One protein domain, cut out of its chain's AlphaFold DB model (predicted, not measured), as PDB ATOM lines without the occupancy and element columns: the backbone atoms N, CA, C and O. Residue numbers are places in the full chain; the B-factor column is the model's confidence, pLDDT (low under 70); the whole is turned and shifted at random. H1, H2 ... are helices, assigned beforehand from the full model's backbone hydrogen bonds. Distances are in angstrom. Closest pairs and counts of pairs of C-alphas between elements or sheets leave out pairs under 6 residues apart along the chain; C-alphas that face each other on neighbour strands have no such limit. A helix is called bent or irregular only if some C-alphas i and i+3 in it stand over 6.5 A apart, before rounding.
ATOM      1  N   HIS A 328      26.529 -33.777  -1.350       86.12
ATOM      2  CA  HIS A 328      26.416 -32.333  -1.577       86.12
ATOM      3  C   HIS A 328      26.284 -31.955  -3.059       86.12
ATOM      4  O   HIS A 328      26.107 -30.785  -3.380       86.12
ATOM      5  N   ARG A 329      26.353 -32.929  -3.975       87.12
ATOM      6  CA  ARG A 329      26.275 -32.696  -5.427       87.12
ATOM      7  C   ARG A 329      24.861 -32.734  -5.985       87.12
ATOM      8  O   ARG A 329      24.671 -32.414  -7.151       87.12
ATOM      9  N   MET A 330      23.875 -33.103  -5.168       89.31
ATOM     10  CA  MET A 330      22.472 -33.092  -5.583       89.31
ATOM     11  C   MET A 330      22.043 -31.692  -6.038       89.31
ATOM     12  O   MET A 330      21.506 -31.548  -7.131       89.31
ATOM     13  N   GLU A 331      22.351 -30.665  -5.242       86.94
ATOM     14  CA  GLU A 331      22.023 -29.269  -5.558       86.94
ATOM     15  C   GLU A 331      22.717 -28.812  -6.851       86.94
ATOM     16  O   GLU A 331      22.080 -28.220  -7.720       86.94
ATOM     17  N   ASP A 332      23.996 -29.169  -7.032       85.75
ATOM     18  CA  ASP A 332      24.754 -28.888  -8.259       85.75
ATOM     19  C   ASP A 332      24.128 -29.569  -9.490       85.75
ATOM     20  O   ASP A 332      24.036 -28.965 -10.565       85.75
ATOM     21  N   ALA A 333      23.694 -30.825  -9.349       83.00
ATOM     22  CA  ALA A 333      23.071 -31.600 -10.417       83.00
ATOM     23  C   ALA A 333      21.712 -31.010 -10.815       83.00
ATOM     24  O   ALA A 333      21.448 -30.805 -12.000       83.00
ATOM     25  N   VAL A 334      20.878 -30.674  -9.832       86.38
ATOM     26  CA  VAL A 334      19.563 -30.056 -10.036       86.38
ATOM     27  C   VAL A 334      19.708 -28.676 -10.673       86.38
ATOM     28  O   VAL A 334      19.129 -28.415 -11.731       86.38
ATOM     29  N   ALA A 335      20.576 -27.825 -10.120       85.62
ATOM     30  CA  ALA A 335      20.867 -26.510 -10.683       85.62
ATOM     31  C   ALA A 335      21.428 -26.610 -12.109       85.62
ATOM     32  O   ALA A 335      21.163 -25.753 -12.947       85.62
ATOM     33  N   THR A 336      22.187 -27.658 -12.424       82.00
ATOM     34  CA  THR A 336      22.699 -27.891 -13.779       82.00
ATOM     35  C   THR A 336      21.587 -28.203 -14.781       82.00
ATOM     36  O   THR A 336      21.649 -27.714 -15.908       82.00
ATOM     37  N   TYR A 337      20.578 -28.985 -14.393       79.69
ATOM     38  CA  TYR A 337      19.489 -29.382 -15.290       79.69
ATOM     39  C   TYR A 337      18.391 -28.322 -15.435       79.69
ATOM     40  O   TYR A 337      17.865 -28.153 -16.533       79.69
ATOM     41  N   PHE A 338      18.052 -27.597 -14.365       84.50
ATOM     42  CA  PHE A 338      16.880 -26.709 -14.347       84.50
ATOM     43  C   PHE A 338      17.197 -25.214 -14.461       84.50
ATOM     44  O   PHE A 338      16.284 -24.412 -14.667       84.50
ATOM     45  N   ASN A 339      18.466 -24.802 -14.375       83.44
ATOM     46  CA  ASN A 339      18.815 -23.385 -14.461       83.44
ATOM     47  C   ASN A 339      18.716 -22.868 -15.906       83.44
ATOM     48  O   ASN A 339      19.669 -22.898 -16.686       83.44
ATOM     49  N   SER A 340      17.538 -22.336 -16.226       67.06
ATOM     50  CA  SER A 340      17.106 -21.856 -17.546       67.06
ATOM     51  C   SER A 340      17.892 -20.637 -18.052       67.06
ATOM     52  O   SER A 340      17.708 -20.207 -19.186       67.06
ATOM     53  N   GLY A 351      29.904 -35.622 -10.044       67.12
ATOM     54  CA  GLY A 351      30.742 -36.147  -8.970       67.12
ATOM     55  C   GLY A 351      32.113 -35.493  -8.794       67.12
ATOM     56  O   GLY A 351      32.233 -34.306  -8.464       67.12
ATOM     57  N   ASN A 352      33.156 -36.325  -8.877       71.19
ATOM     58  CA  ASN A 352      34.535 -35.956  -8.551       71.19
ATOM     59  C   ASN A 352      35.016 -34.828  -9.487       71.19
ATOM     60  O   ASN A 352      34.719 -34.819 -10.676       71.19
ATOM     61  N   ASN A 353      35.780 -33.869  -8.957       75.00
ATOM     62  CA  ASN A 353      36.367 -32.789  -9.760       75.00
ATOM     63  C   ASN A 353      37.412 -33.298 -10.769       75.00
ATOM     64  O   ASN A 353      37.788 -32.564 -11.681       75.00
ATOM     65  N   GLN A 354      37.905 -34.525 -10.594       75.19
ATOM     66  CA  GLN A 354      38.824 -35.159 -11.529       75.19
ATOM     67  C   GLN A 354      38.072 -35.665 -12.760       75.19
ATOM     68  O   GLN A 354      37.239 -36.564 -12.669       75.19
ATOM     69  N   GLN A 355      38.389 -35.088 -13.916       70.44
ATOM     70  CA  GLN A 355      37.839 -35.502 -15.202       70.44
ATOM     71  C   GLN A 355      38.747 -36.538 -15.852       70.44
ATOM     72  O   GLN A 355      39.963 -36.375 -15.858       70.44
ATOM     73  N   ILE A 356      38.141 -37.559 -16.456       74.25
ATOM     74  CA  ILE A 356      38.825 -38.383 -17.451       74.25
ATOM     75  C   ILE A 356      38.923 -37.542 -18.726       74.25
ATOM     76  O   ILE A 356      37.925 -37.299 -19.405       74.25
ATOM     77  N   THR A 357      40.123 -37.060 -19.014       80.50
ATOM     78  CA  THR A 357      40.453 -36.220 -20.169       80.50
ATOM     79  C   THR A 357      41.075 -37.015 -21.313       80.50
ATOM     80  O   THR A 357      40.947 -36.615 -22.471       80.50
ATOM     81  N   GLY A 358      41.695 -38.159 -21.013       80.38
ATOM     82  CA  GLY A 358      42.372 -39.003 -21.993       80.38
ATOM     83  C   GLY A 358      42.321 -40.494 -21.672       80.38
ATOM     84  O   GLY A 358      41.763 -40.929 -20.667       80.38
ATOM     85  N   ILE A 359      42.908 -41.303 -22.559       81.75
ATOM     86  CA  ILE A 359      43.021 -42.755 -22.355       81.75
ATOM     87  C   ILE A 359      44.002 -43.104 -21.227       81.75
ATOM     88  O   ILE A 359      43.798 -44.096 -20.537       81.75
ATOM     89  N   GLU A 360      45.012 -42.261 -21.008       83.38
ATOM     90  CA  GLU A 360      46.023 -42.406 -19.951       83.38
ATOM     91  C   GLU A 360      45.392 -42.333 -18.551       83.38
ATOM     92  O   GLU A 360      45.775 -43.070 -17.649       83.38
ATOM     93  N   ASP A 361      44.321 -41.550 -18.387       78.19
ATOM     94  CA  ASP A 361      43.581 -41.459 -17.122       78.19
ATOM     95  C   ASP A 361      42.941 -42.802 -16.715       78.19
ATOM     96  O   ASP A 361      42.690 -43.038 -15.533       78.19
ATOM     97  N   TYR A 362      42.714 -43.722 -17.665       75.31
ATOM     98  CA  TYR A 362      42.227 -45.075 -17.366       75.31
ATOM     99  C   TYR A 362      43.304 -46.010 -16.800       75.31
ATOM    100  O   TYR A 362      42.954 -47.094 -16.317       75.31
ATOM    101  N   GLU A 363      44.582 -45.621 -16.839       81.38
ATOM    102  CA  GLU A 363      45.658 -46.336 -16.146       81.38
ATOM    103  C   GLU A 363      45.574 -46.121 -14.629       81.38
ATOM    104  O   GLU A 363      45.930 -47.007 -13.848       81.38
ATOM    105  N   SER A 364      44.999 -44.993 -14.194       85.44
ATOM    106  CA  SER A 364      44.678 -44.758 -12.790       85.44
ATOM    107  C   SER A 364      43.453 -45.574 -12.369       85.44
ATOM    108  O   SER A 364      42.311 -45.289 -12.742       85.44
ATOM    109  N   TYR A 365      43.679 -46.581 -11.521       83.56
ATOM    110  CA  TYR A 365      42.598 -47.369 -10.923       83.56
ATOM    111  C   TYR A 365      41.584 -46.505 -10.178       83.56
ATOM    112  O   TYR A 365      40.392 -46.800 -10.219       83.56
ATOM    113  N   GLU A 366      42.038 -45.431  -9.532       84.19
ATOM    114  CA  GLU A 366      41.144 -44.531  -8.811       84.19
ATOM    115  C   GLU A 366      40.175 -43.820  -9.752       84.19
ATOM    116  O   GLU A 366      38.973 -43.806  -9.496       84.19
ATOM    117  N   LEU A 367      40.676 -43.259 -10.856       85.38
ATOM    118  CA  LEU A 367      39.835 -42.564 -11.835       85.38
ATOM    119  C   LEU A 367      38.848 -43.527 -12.491       85.38
ATOM    120  O   LEU A 367      37.683 -43.185 -12.690       85.38
ATOM    121  N   LYS A 368      39.278 -44.763 -12.749       87.06
ATOM    122  CA  LYS A 368      38.399 -45.820 -13.251       87.06
ATOM    123  C   LYS A 368      37.292 -46.181 -12.259       87.06
ATOM    124  O   LYS A 368      36.147 -46.360 -12.679       87.06
ATOM    125  N   ASP A 369      37.611 -46.284 -10.971       89.88
ATOM    126  CA  ASP A 369      36.623 -46.543  -9.920       89.88
ATOM    127  C   ASP A 369      35.611 -45.382  -9.831       89.88
ATOM    128  O   ASP A 369      34.403 -45.618  -9.771       89.88
ATOM    129  N   TRP A 370      36.072 -44.129  -9.901       90.06
ATOM    130  CA  TRP A 370      35.194 -42.953  -9.938       90.06
ATOM    131  C   TRP A 370      34.275 -42.931 -11.156       90.06
ATOM    132  O   TRP A 370      33.065 -42.774 -10.999       90.06
ATOM    133  N   ALA A 371      34.816 -43.144 -12.352       89.00
ATOM    134  CA  ALA A 371      34.015 -43.158 -13.570       89.00
ATOM    135  C   ALA A 371      33.015 -44.318 -13.596       89.00
ATOM    136  O   ALA A 371      31.890 -44.148 -14.059       89.00
ATOM    137  N   GLY A 372      33.388 -45.483 -13.055       90.00
ATOM    138  CA  GLY A 372      32.461 -46.600 -12.886       90.00
ATOM    139  C   GLY A 372      31.289 -46.256 -11.961       90.00
ATOM    140  O   GLY A 372      30.156 -46.639 -12.248       90.00
ATOM    141  N   MET A 373      31.547 -45.500 -10.890       93.88
ATOM    142  CA  MET A 373      30.509 -44.995  -9.986       93.88
ATOM    143  C   MET A 373      29.591 -43.970 -10.661       93.88
ATOM    144  O   MET A 373      28.374 -44.080 -10.534       93.88
ATOM    145  N   GLU A 374      30.138 -43.019 -11.424       91.25
ATOM    146  CA  GLU A 374      29.326 -42.055 -12.183       91.25
ATOM    147  C   GLU A 374      28.468 -42.740 -13.252       91.25
ATOM    148  O   GLU A 374      27.285 -42.428 -13.388       91.25
ATOM    149  N   GLU A 375      29.036 -43.703 -13.986       90.94
ATOM    150  CA  GLU A 375      28.308 -44.459 -15.007       90.94
ATOM    151  C   GLU A 375      27.149 -45.254 -14.388       90.94
ATOM    152  O   GLU A 375      26.025 -45.203 -14.896       90.94
ATOM    153  N   ASP A 376      27.398 -45.965 -13.283       93.62
ATOM    154  CA  ASP A 376      26.360 -46.715 -12.571       93.62
ATOM    155  C   ASP A 376      25.285 -45.772 -11.999       93.62
ATOM    156  O   ASP A 376      24.099 -46.090 -12.087       93.62
ATOM    157  N   LEU A 377      25.665 -44.594 -11.490       93.62
ATOM    158  CA  LEU A 377      24.720 -43.597 -10.986       93.62
ATOM    159  C   LEU A 377      23.807 -43.072 -12.089       93.62
ATOM    160  O   LEU A 377      22.588 -43.118 -11.945       93.62
ATOM    161  N   VAL A 378      24.372 -42.606 -13.205       91.38
ATOM    162  CA  VAL A 378      23.587 -42.104 -14.340       91.38
ATOM    163  C   VAL A 378      22.659 -43.194 -14.863       91.38
ATOM    164  O   VAL A 378      21.478 -42.938 -15.099       91.38
ATOM    165  N   ARG A 379      23.160 -44.427 -14.997       92.12
ATOM    166  CA  ARG A 379      22.350 -45.561 -15.447       92.12
ATOM    167  C   ARG A 379      21.183 -45.826 -14.499       92.12
ATOM    168  O   ARG A 379      20.060 -45.993 -14.967       92.12
ATOM    169  N   ASN A 380      21.428 -45.842 -13.191       94.44
ATOM    170  CA  ASN A 380      20.385 -46.101 -12.206       94.44
ATOM    171  C   ASN A 380      19.401 -44.931 -12.078       94.44
ATOM    172  O   ASN A 380      18.229 -45.173 -11.817       94.44
ATOM    173  N   LEU A 381      19.832 -43.684 -12.302       92.38
ATOM    174  CA  LEU A 381      18.938 -42.521 -12.342       92.38
ATOM    175  C   LEU A 381      17.993 -42.608 -13.537       92.38
ATOM    176  O   LEU A 381      16.787 -42.452 -13.377       92.38
ATOM    177  N   LEU A 382      18.526 -42.920 -14.722       90.12
ATOM    178  CA  LEU A 382      17.721 -43.129 -15.927       90.12
ATOM    179  C   LEU A 382      16.754 -44.302 -15.759       90.12
ATOM    180  O   LEU A 382      15.600 -44.212 -16.174       90.12
ATOM    181  N   GLN A 383      17.207 -45.389 -15.133       91.38
ATOM    182  CA  GLN A 383      16.368 -46.549 -14.856       91.38
ATOM    183  C   GLN A 383      15.280 -46.228 -13.825       91.38
ATOM    184  O   GLN A 383      14.118 -46.520 -14.075       91.38
ATOM    185  N   GLY A 384      15.620 -45.570 -12.714       92.38
ATOM    186  CA  GLY A 384      14.658 -45.165 -11.686       92.38
ATOM    187  C   GLY A 384      13.620 -44.178 -12.220       92.38
ATOM    188  O   GLY A 384      12.434 -44.326 -11.937       92.38
ATOM    189  N   TYR A 385      14.049 -43.233 -13.063       92.38
ATOM    190  CA  TYR A 385      13.147 -42.325 -13.767       92.38
ATOM    191  C   TYR A 385      12.217 -43.086 -14.712       92.38
ATOM    192  O   TYR A 385      11.008 -42.900 -14.698       92.38
ATOM    193  N   ARG A 386      12.748 -44.015 -15.507       89.44
ATOM    194  CA  ARG A 386      11.929 -44.862 -16.378       89.44
ATOM    195  C   ARG A 386      10.900 -45.676 -15.585       89.44
ATOM    196  O   ARG A 386       9.733 -45.736 -15.978       89.44
ATOM    197  N   ASP A 387      11.321 -46.280 -14.479       90.81
ATOM    198  CA  ASP A 387      10.478 -47.135 -13.643       90.81
ATOM    199  C   ASP A 387       9.361 -46.348 -12.943       90.81
ATOM    200  O   ASP A 387       8.291 -46.913 -12.703       90.81
ATOM    201  N   SER A 388       9.546 -45.044 -12.686       91.44
ATOM    202  CA  SER A 388       8.475 -44.195 -12.147       91.44
ATOM    203  C   SER A 388       7.347 -43.927 -13.149       91.44
ATOM    204  O   SER A 388       6.205 -43.764 -12.727       91.44
ATOM    205  N   PHE A 389       7.623 -43.926 -14.462       87.94
ATOM    206  CA  PHE A 389       6.584 -43.763 -15.496       87.94
ATOM    207  C   PHE A 389       5.961 -45.081 -15.937       87.94
ATOM    208  O   PHE A 389       4.773 -45.125 -16.261       87.94
ATOM    209  N   PHE A 390       6.747 -46.155 -15.961       89.00
ATOM    210  CA  PHE A 390       6.317 -47.435 -16.516       89.00
ATOM    211  C   PHE A 390       6.555 -48.592 -15.537       89.00
ATOM    212  O   PHE A 390       7.325 -49.515 -15.845       89.00
ATOM    213  N   PRO A 391       5.889 -48.583 -14.366       88.75
ATOM    214  CA  PRO A 391       6.092 -49.599 -13.342       88.75
ATOM    215  C   PRO A 391       5.769 -50.995 -13.892       88.75
ATOM    216  O   PRO A 391       4.656 -51.271 -14.337       88.75
ATOM    217  N   GLY A 392       6.762 -51.887 -13.861       87.50
ATOM    218  CA  GLY A 392       6.630 -53.283 -14.292       87.50
ATOM    219  C   GLY A 392       6.839 -53.545 -15.788       87.50
ATOM    220  O   GLY A 392       6.774 -54.703 -16.202       87.50
ATOM    221  N   SER A 393       7.120 -52.520 -16.595       86.38
ATOM    222  CA  SER A 393       7.510 -52.715 -17.997       86.38
ATOM    223  C   SER A 393       8.954 -53.212 -18.098       86.38
ATOM    224  O   SER A 393       9.837 -52.750 -17.370       86.38
ATOM    225  N   LYS A 394       9.235 -54.172 -18.990       86.38
ATOM    226  CA  LYS A 394      10.627 -54.572 -19.224       86.38
ATOM    227  C   LYS A 394      11.336 -53.532 -20.090       86.38
ATOM    228  O   LYS A 394      10.697 -52.877 -20.917       86.38
ATOM    229  N   PRO A 395      12.678 -53.446 -20.001       77.44
ATOM    230  CA  PRO A 395      13.483 -52.597 -20.866       77.44
ATOM    231  C   PRO A 395      13.176 -52.732 -22.366       77.44
ATOM    232  O   PRO A 395      13.237 -51.745 -23.094       77.44
ATOM    233  N   SER A 396      12.814 -53.942 -22.798       83.06
ATOM    234  CA  SER A 396      12.469 -54.302 -24.175       83.06
ATOM    235  C   SER A 396      11.108 -53.808 -24.655       83.06
ATOM    236  O   SER A 396      10.879 -53.784 -25.857       83.06
ATOM    237  N   ASP A 397      10.201 -53.472 -23.738       79.94
ATOM    238  CA  ASP A 397       8.781 -53.293 -24.061       79.94
ATOM    239  C   ASP A 397       8.432 -51.828 -24.355       79.94
ATOM    240  O   ASP A 397       7.327 -51.531 -24.805       79.94
ATOM    241  N   ILE A 404       9.138 -39.431 -23.371       81.50
ATOM    242  CA  ILE A 404       9.381 -39.382 -21.936       81.50
ATOM    243  C   ILE A 404       9.260 -37.903 -21.543       81.50
ATOM    244  O   ILE A 404      10.000 -37.083 -22.098       81.50
ATOM    245  N   PRO A 405       8.321 -37.524 -20.654       88.38
ATOM    246  CA  PRO A 405       8.261 -36.152 -20.163       88.38
ATOM    247  C   PRO A 405       9.604 -35.776 -19.524       88.38
ATOM    248  O   PRO A 405      10.391 -36.640 -19.149       88.38
ATOM    249  N   SER A 406       9.918 -34.486 -19.443       88.19
ATOM    250  CA  SER A 406      11.091 -34.057 -18.677       88.19
ATOM    251  C   SER A 406      10.782 -34.165 -17.177       88.19
ATOM    252  O   SER A 406       9.673 -33.790 -16.786       88.19
ATOM    253  N   PRO A 407      11.714 -34.658 -16.335       91.25
ATOM    254  CA  PRO A 407      11.514 -34.684 -14.888       91.25
ATOM    255  C   PRO A 407      11.257 -33.274 -14.372       91.25
ATOM    256  O   PRO A 407      11.848 -32.315 -14.866       91.25
ATOM    257  N   THR A 408      10.417 -33.146 -13.352       93.50
ATOM    258  CA  THR A 408      10.380 -31.936 -12.527       93.50
ATOM    259  C   THR A 408      11.582 -31.893 -11.580       93.50
ATOM    260  O   THR A 408      12.219 -32.913 -11.306       93.50
ATOM    261  N   GLU A 409      11.892 -30.708 -11.052       93.62
ATOM    262  CA  GLU A 409      12.977 -30.503 -10.083       93.62
ATOM    263  C   GLU A 409      12.833 -31.412  -8.851       93.62
ATOM    264  O   GLU A 409      13.758 -32.144  -8.503       93.62
ATOM    265  N   GLN A 410      11.630 -31.464  -8.274       94.50
ATOM    266  CA  GLN A 410      11.324 -32.290  -7.102       94.50
ATOM    267  C   GLN A 410      11.429 -33.794  -7.389       94.50
ATOM    268  O   GLN A 410      11.866 -34.563  -6.532       94.50
ATOM    269  N   GLU A 411      11.037 -34.233  -8.589       93.44
ATOM    270  CA  GLU A 411      11.187 -35.635  -8.995       93.44
ATOM    271  C   GLU A 411      12.660 -36.010  -9.141       93.44
ATOM    272  O   GLU A 411      13.053 -37.084  -8.685       93.44
ATOM    273  N   LEU A 412      13.481 -35.136  -9.735       92.56
ATOM    274  CA  LEU A 412      14.912 -35.388  -9.872       92.56
ATOM    275  C   LEU A 412      15.605 -35.430  -8.506       92.56
ATOM    276  O   LEU A 412      16.412 -36.327  -8.282       92.56
ATOM    277  N   GLU A 413      15.273 -34.518  -7.589       93.81
ATOM    278  CA  GLU A 413      15.783 -34.531  -6.210       93.81
ATOM    279  C   GLU A 413      15.427 -35.829  -5.483       93.81
ATOM    280  O   GLU A 413      16.297 -36.495  -4.916       93.81
ATOM    281  N   TYR A 414      14.153 -36.226  -5.538       94.56
ATOM    282  CA  TYR A 414      13.679 -37.454  -4.907       94.56
ATOM    283  C   TYR A 414      14.369 -38.694  -5.488       94.56
ATOM    284  O   TYR A 414      14.863 -39.546  -4.741       94.56
ATOM    285  N   LEU A 415      14.445 -38.784  -6.819       94.31
ATOM    286  CA  LEU A 415      15.114 -39.883  -7.509       94.31
ATOM    287  C   LEU A 415      16.602 -39.913  -7.194       94.31
ATOM    288  O   LEU A 415      17.131 -40.986  -6.921       94.31
ATOM    289  N   TYR A 416      17.270 -38.762  -7.179       94.38
ATOM    290  CA  TYR A 416      18.684 -38.678  -6.844       94.38
ATOM    291  C   TYR A 416      18.949 -39.164  -5.424       94.38
ATOM    292  O   TYR A 416      19.785 -40.046  -5.237       94.38
ATOM    293  N   ALA A 417      18.197 -38.674  -4.435       93.31
ATOM    294  CA  ALA A 417      18.341 -39.104  -3.047       93.31
ATOM    295  C   ALA A 417      18.117 -40.619  -2.880       93.31
ATOM    296  O   ALA A 417      18.870 -41.282  -2.164       93.31
ATOM    297  N   HIS A 418      17.119 -41.185  -3.569       93.38
ATOM    298  CA  HIS A 418      16.801 -42.611  -3.483       93.38
ATOM    299  C   HIS A 418      17.825 -43.501  -4.208       93.38
ATOM    300  O   HIS A 418      18.299 -44.502  -3.666       93.38
ATOM    301  N   VAL A 419      18.189 -43.132  -5.437       95.19
ATOM    302  CA  VAL A 419      19.082 -43.913  -6.300       95.19
ATOM    303  C   VAL A 419      20.533 -43.817  -5.844       95.19
ATOM    304  O   VAL A 419      21.268 -44.803  -5.957       95.19
ATOM    305  N   MET A 420      20.957 -42.666  -5.315       95.19
ATOM    306  CA  MET A 420      22.343 -42.439  -4.918       95.19
ATOM    307  C   MET A 420      22.806 -43.479  -3.902       95.19
ATOM    308  O   MET A 420      23.798 -44.163  -4.145       95.19
ATOM    309  N   GLN A 421      22.074 -43.657  -2.799       95.19
ATOM    310  CA  GLN A 421      22.490 -44.576  -1.738       95.19
ATOM    311  C   GLN A 421      22.606 -46.021  -2.250       95.19
ATOM    312  O   GLN A 421      23.619 -46.683  -2.022       95.19
ATOM    313  N   SER A 422      21.604 -46.494  -2.998       96.19
ATOM    314  CA  SER A 422      21.614 -47.849  -3.561       96.19
ATOM    315  C   SER A 422      22.751 -48.050  -4.570       96.19
ATOM    316  O   SER A 422      23.411 -49.095  -4.568       96.19
ATOM    317  N   THR A 423      23.026 -47.038  -5.396       96.31
ATOM    318  CA  THR A 423      24.137 -47.056  -6.356       96.31
ATOM    319  C   THR A 423      25.473 -47.109  -5.627       96.31
ATOM    320  O   THR A 423      26.273 -47.993  -5.919       96.31
ATOM    321  N   VAL A 424      25.692 -46.230  -4.643       96.06
ATOM    322  CA  VAL A 424      26.923 -46.186  -3.842       96.06
ATOM    323  C   VAL A 424      27.206 -47.550  -3.225       96.06
ATOM    324  O   VAL A 424      28.304 -48.079  -3.384       96.06
ATOM    325  N   GLU A 425      26.219 -48.155  -2.563       96.75
ATOM    326  CA  GLU A 425      26.389 -49.462  -1.925       96.75
ATOM    327  C   GLU A 425      26.690 -50.570  -2.940       96.75
ATOM    328  O   GLU A 425      27.586 -51.392  -2.719       96.75
ATOM    329  N   THR A 426      25.969 -50.585  -4.064       96.69
ATOM    330  CA  THR A 426      26.111 -51.615  -5.100       96.69
ATOM    331  C   THR A 426      27.452 -51.506  -5.820       96.69
ATOM    332  O   THR A 426      28.143 -52.511  -6.003       96.69
ATOM    333  N   THR A 427      27.856 -50.300  -6.217       96.56
ATOM    334  CA  THR A 427      29.120 -50.073  -6.920       96.56
ATOM    335  C   THR A 427      30.312 -50.275  -5.993       96.56
ATOM    336  O   THR A 427      31.252 -50.977  -6.373       96.56
ATOM    337  N   ALA A 428      30.246 -49.793  -4.746       96.19
ATOM    338  CA  ALA A 428      31.273 -50.067  -3.744       96.19
ATOM    339  C   ALA A 428      31.430 -51.571  -3.478       96.19
ATOM    340  O   ALA A 428      32.552 -52.055  -3.335       96.19
ATOM    341  N   ALA A 429      30.331 -52.336  -3.446       96.88
ATOM    342  CA  ALA A 429      30.389 -53.790  -3.312       96.88
ATOM    343  C   ALA A 429      31.068 -54.454  -4.522       96.88
ATOM    344  O   ALA A 429      31.998 -55.234  -4.331       96.88
ATOM    345  N   LYS A 430      30.681 -54.101  -5.758       95.62
ATOM    346  CA  LYS A 430      31.310 -54.631  -6.986       95.62
ATOM    347  C   LYS A 430      32.815 -54.354  -7.033       95.62
ATOM    348  O   LYS A 430      33.605 -55.240  -7.354       95.62
ATOM    349  N   GLN A 431      33.224 -53.128  -6.709       94.56
ATOM    350  CA  GLN A 431      34.634 -52.738  -6.704       94.56
ATOM    351  C   GLN A 431      35.413 -53.425  -5.579       94.56
ATOM    352  O   GLN A 431      36.530 -53.890  -5.802       94.56
ATOM    353  N   ALA A 432      34.816 -53.558  -4.392       94.00
ATOM    354  CA  ALA A 432      35.401 -54.313  -3.292       94.00
ATOM    355  C   ALA A 432      35.563 -55.804  -3.627       94.00
ATOM    356  O   ALA A 432      36.576 -56.395  -3.262       94.00
ATOM    357  N   ASP A 433      34.625 -56.403  -4.362       94.25
ATOM    358  CA  ASP A 433      34.712 -57.790  -4.831       94.25
ATOM    359  C   ASP A 433      35.833 -57.962  -5.873       94.25
ATOM    360  O   ASP A 433      36.616 -58.915  -5.810       94.25
ATOM    361  N   ALA A 434      35.968 -57.008  -6.800       91.25
ATOM    362  CA  ALA A 434      37.049 -56.986  -7.786       91.25
ATOM    363  C   ALA A 434      38.426 -56.778  -7.130       91.25
ATOM    364  O   ALA A 434      39.426 -57.366  -7.545       91.25
ATOM    365  N   TYR A 435      38.488 -55.945  -6.094       89.88
ATOM    366  CA  TYR A 435      39.669 -55.759  -5.256       89.88
ATOM    367  C   TYR A 435      40.034 -57.052  -4.505       89.88
ATOM    368  O   TYR A 435      41.160 -57.532  -4.618       89.88
TER     369      TYR A 435
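Overview. This is residues 328 to 340, 351 to 397 and 404 to 435 of the 474 residues of the protein "Putative transmembrane protein" of Gregarina niphandrodes (UniProt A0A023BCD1). Two long helices, H3 and H4, cross as an X near their middles; short H1 packs on residues 409 to 417 of H4, and tiny H2 sits by the start of H3. The 92 printed residues hold four named helices, H1 to H4 in chain order, and no named strand: all helix. The whole is only just loose, close to compact, with radius of gyration of the C-alphas 15.0 A and spans of 39 by 33 by 22 A.

Arrangement. Start at H1, residues 329 to 338: it touches H4, residues 409 to 435, with 409 to 417 of H4 alone, closest C-alphas Val 334 and Glu 409, 6.6 A, at a steep tilt of 47 degrees, opposite ways. H2, residues 360 to 363, and H3, residues 365 to 389, only just touch, with 3 pairs of C-alphas within 8 A, and only at the corner, by their tight link; the closest C-alphas are Tyr 362 and Lys 368, 5.7 A. H3 touches H4, closest C-alphas Leu 377 and Thr 423, 5.8 A, at a steep tilt of 42 degrees, opposite ways. H1 is apart from H2 and H3, and H2 from H4. Every O i to N i+4 pair is within hydrogen-bond range in H1, 20 of 21 in H3 and 21 of 23 in H4; H2 is too short for one.

Along the chain. Find C-alpha 329 at (26.275, -32.696, -5.427), where H1 begins. H3 runs 36.5 A from C-alpha 365 at (42.598, -47.369, -10.923). H4 runs 37.1 A to C-alpha 435 at (39.669, -55.759, -5.256), with a kink of 32 degrees near residue 420; it is neither bent nor irregular, but only just: C-alphas 418 and 421 are 6.3 A apart.

Size, cuts and confidence. The C-alphas farthest apart, Ser 340 and Tyr 435, stand 42.5 A apart. Residues 341 to 350 and 398 to 403 are not printed; look for C-alpha gaps of 21.5 A and 14.1 A. Residues 340 and 351 have pLDDT under 70.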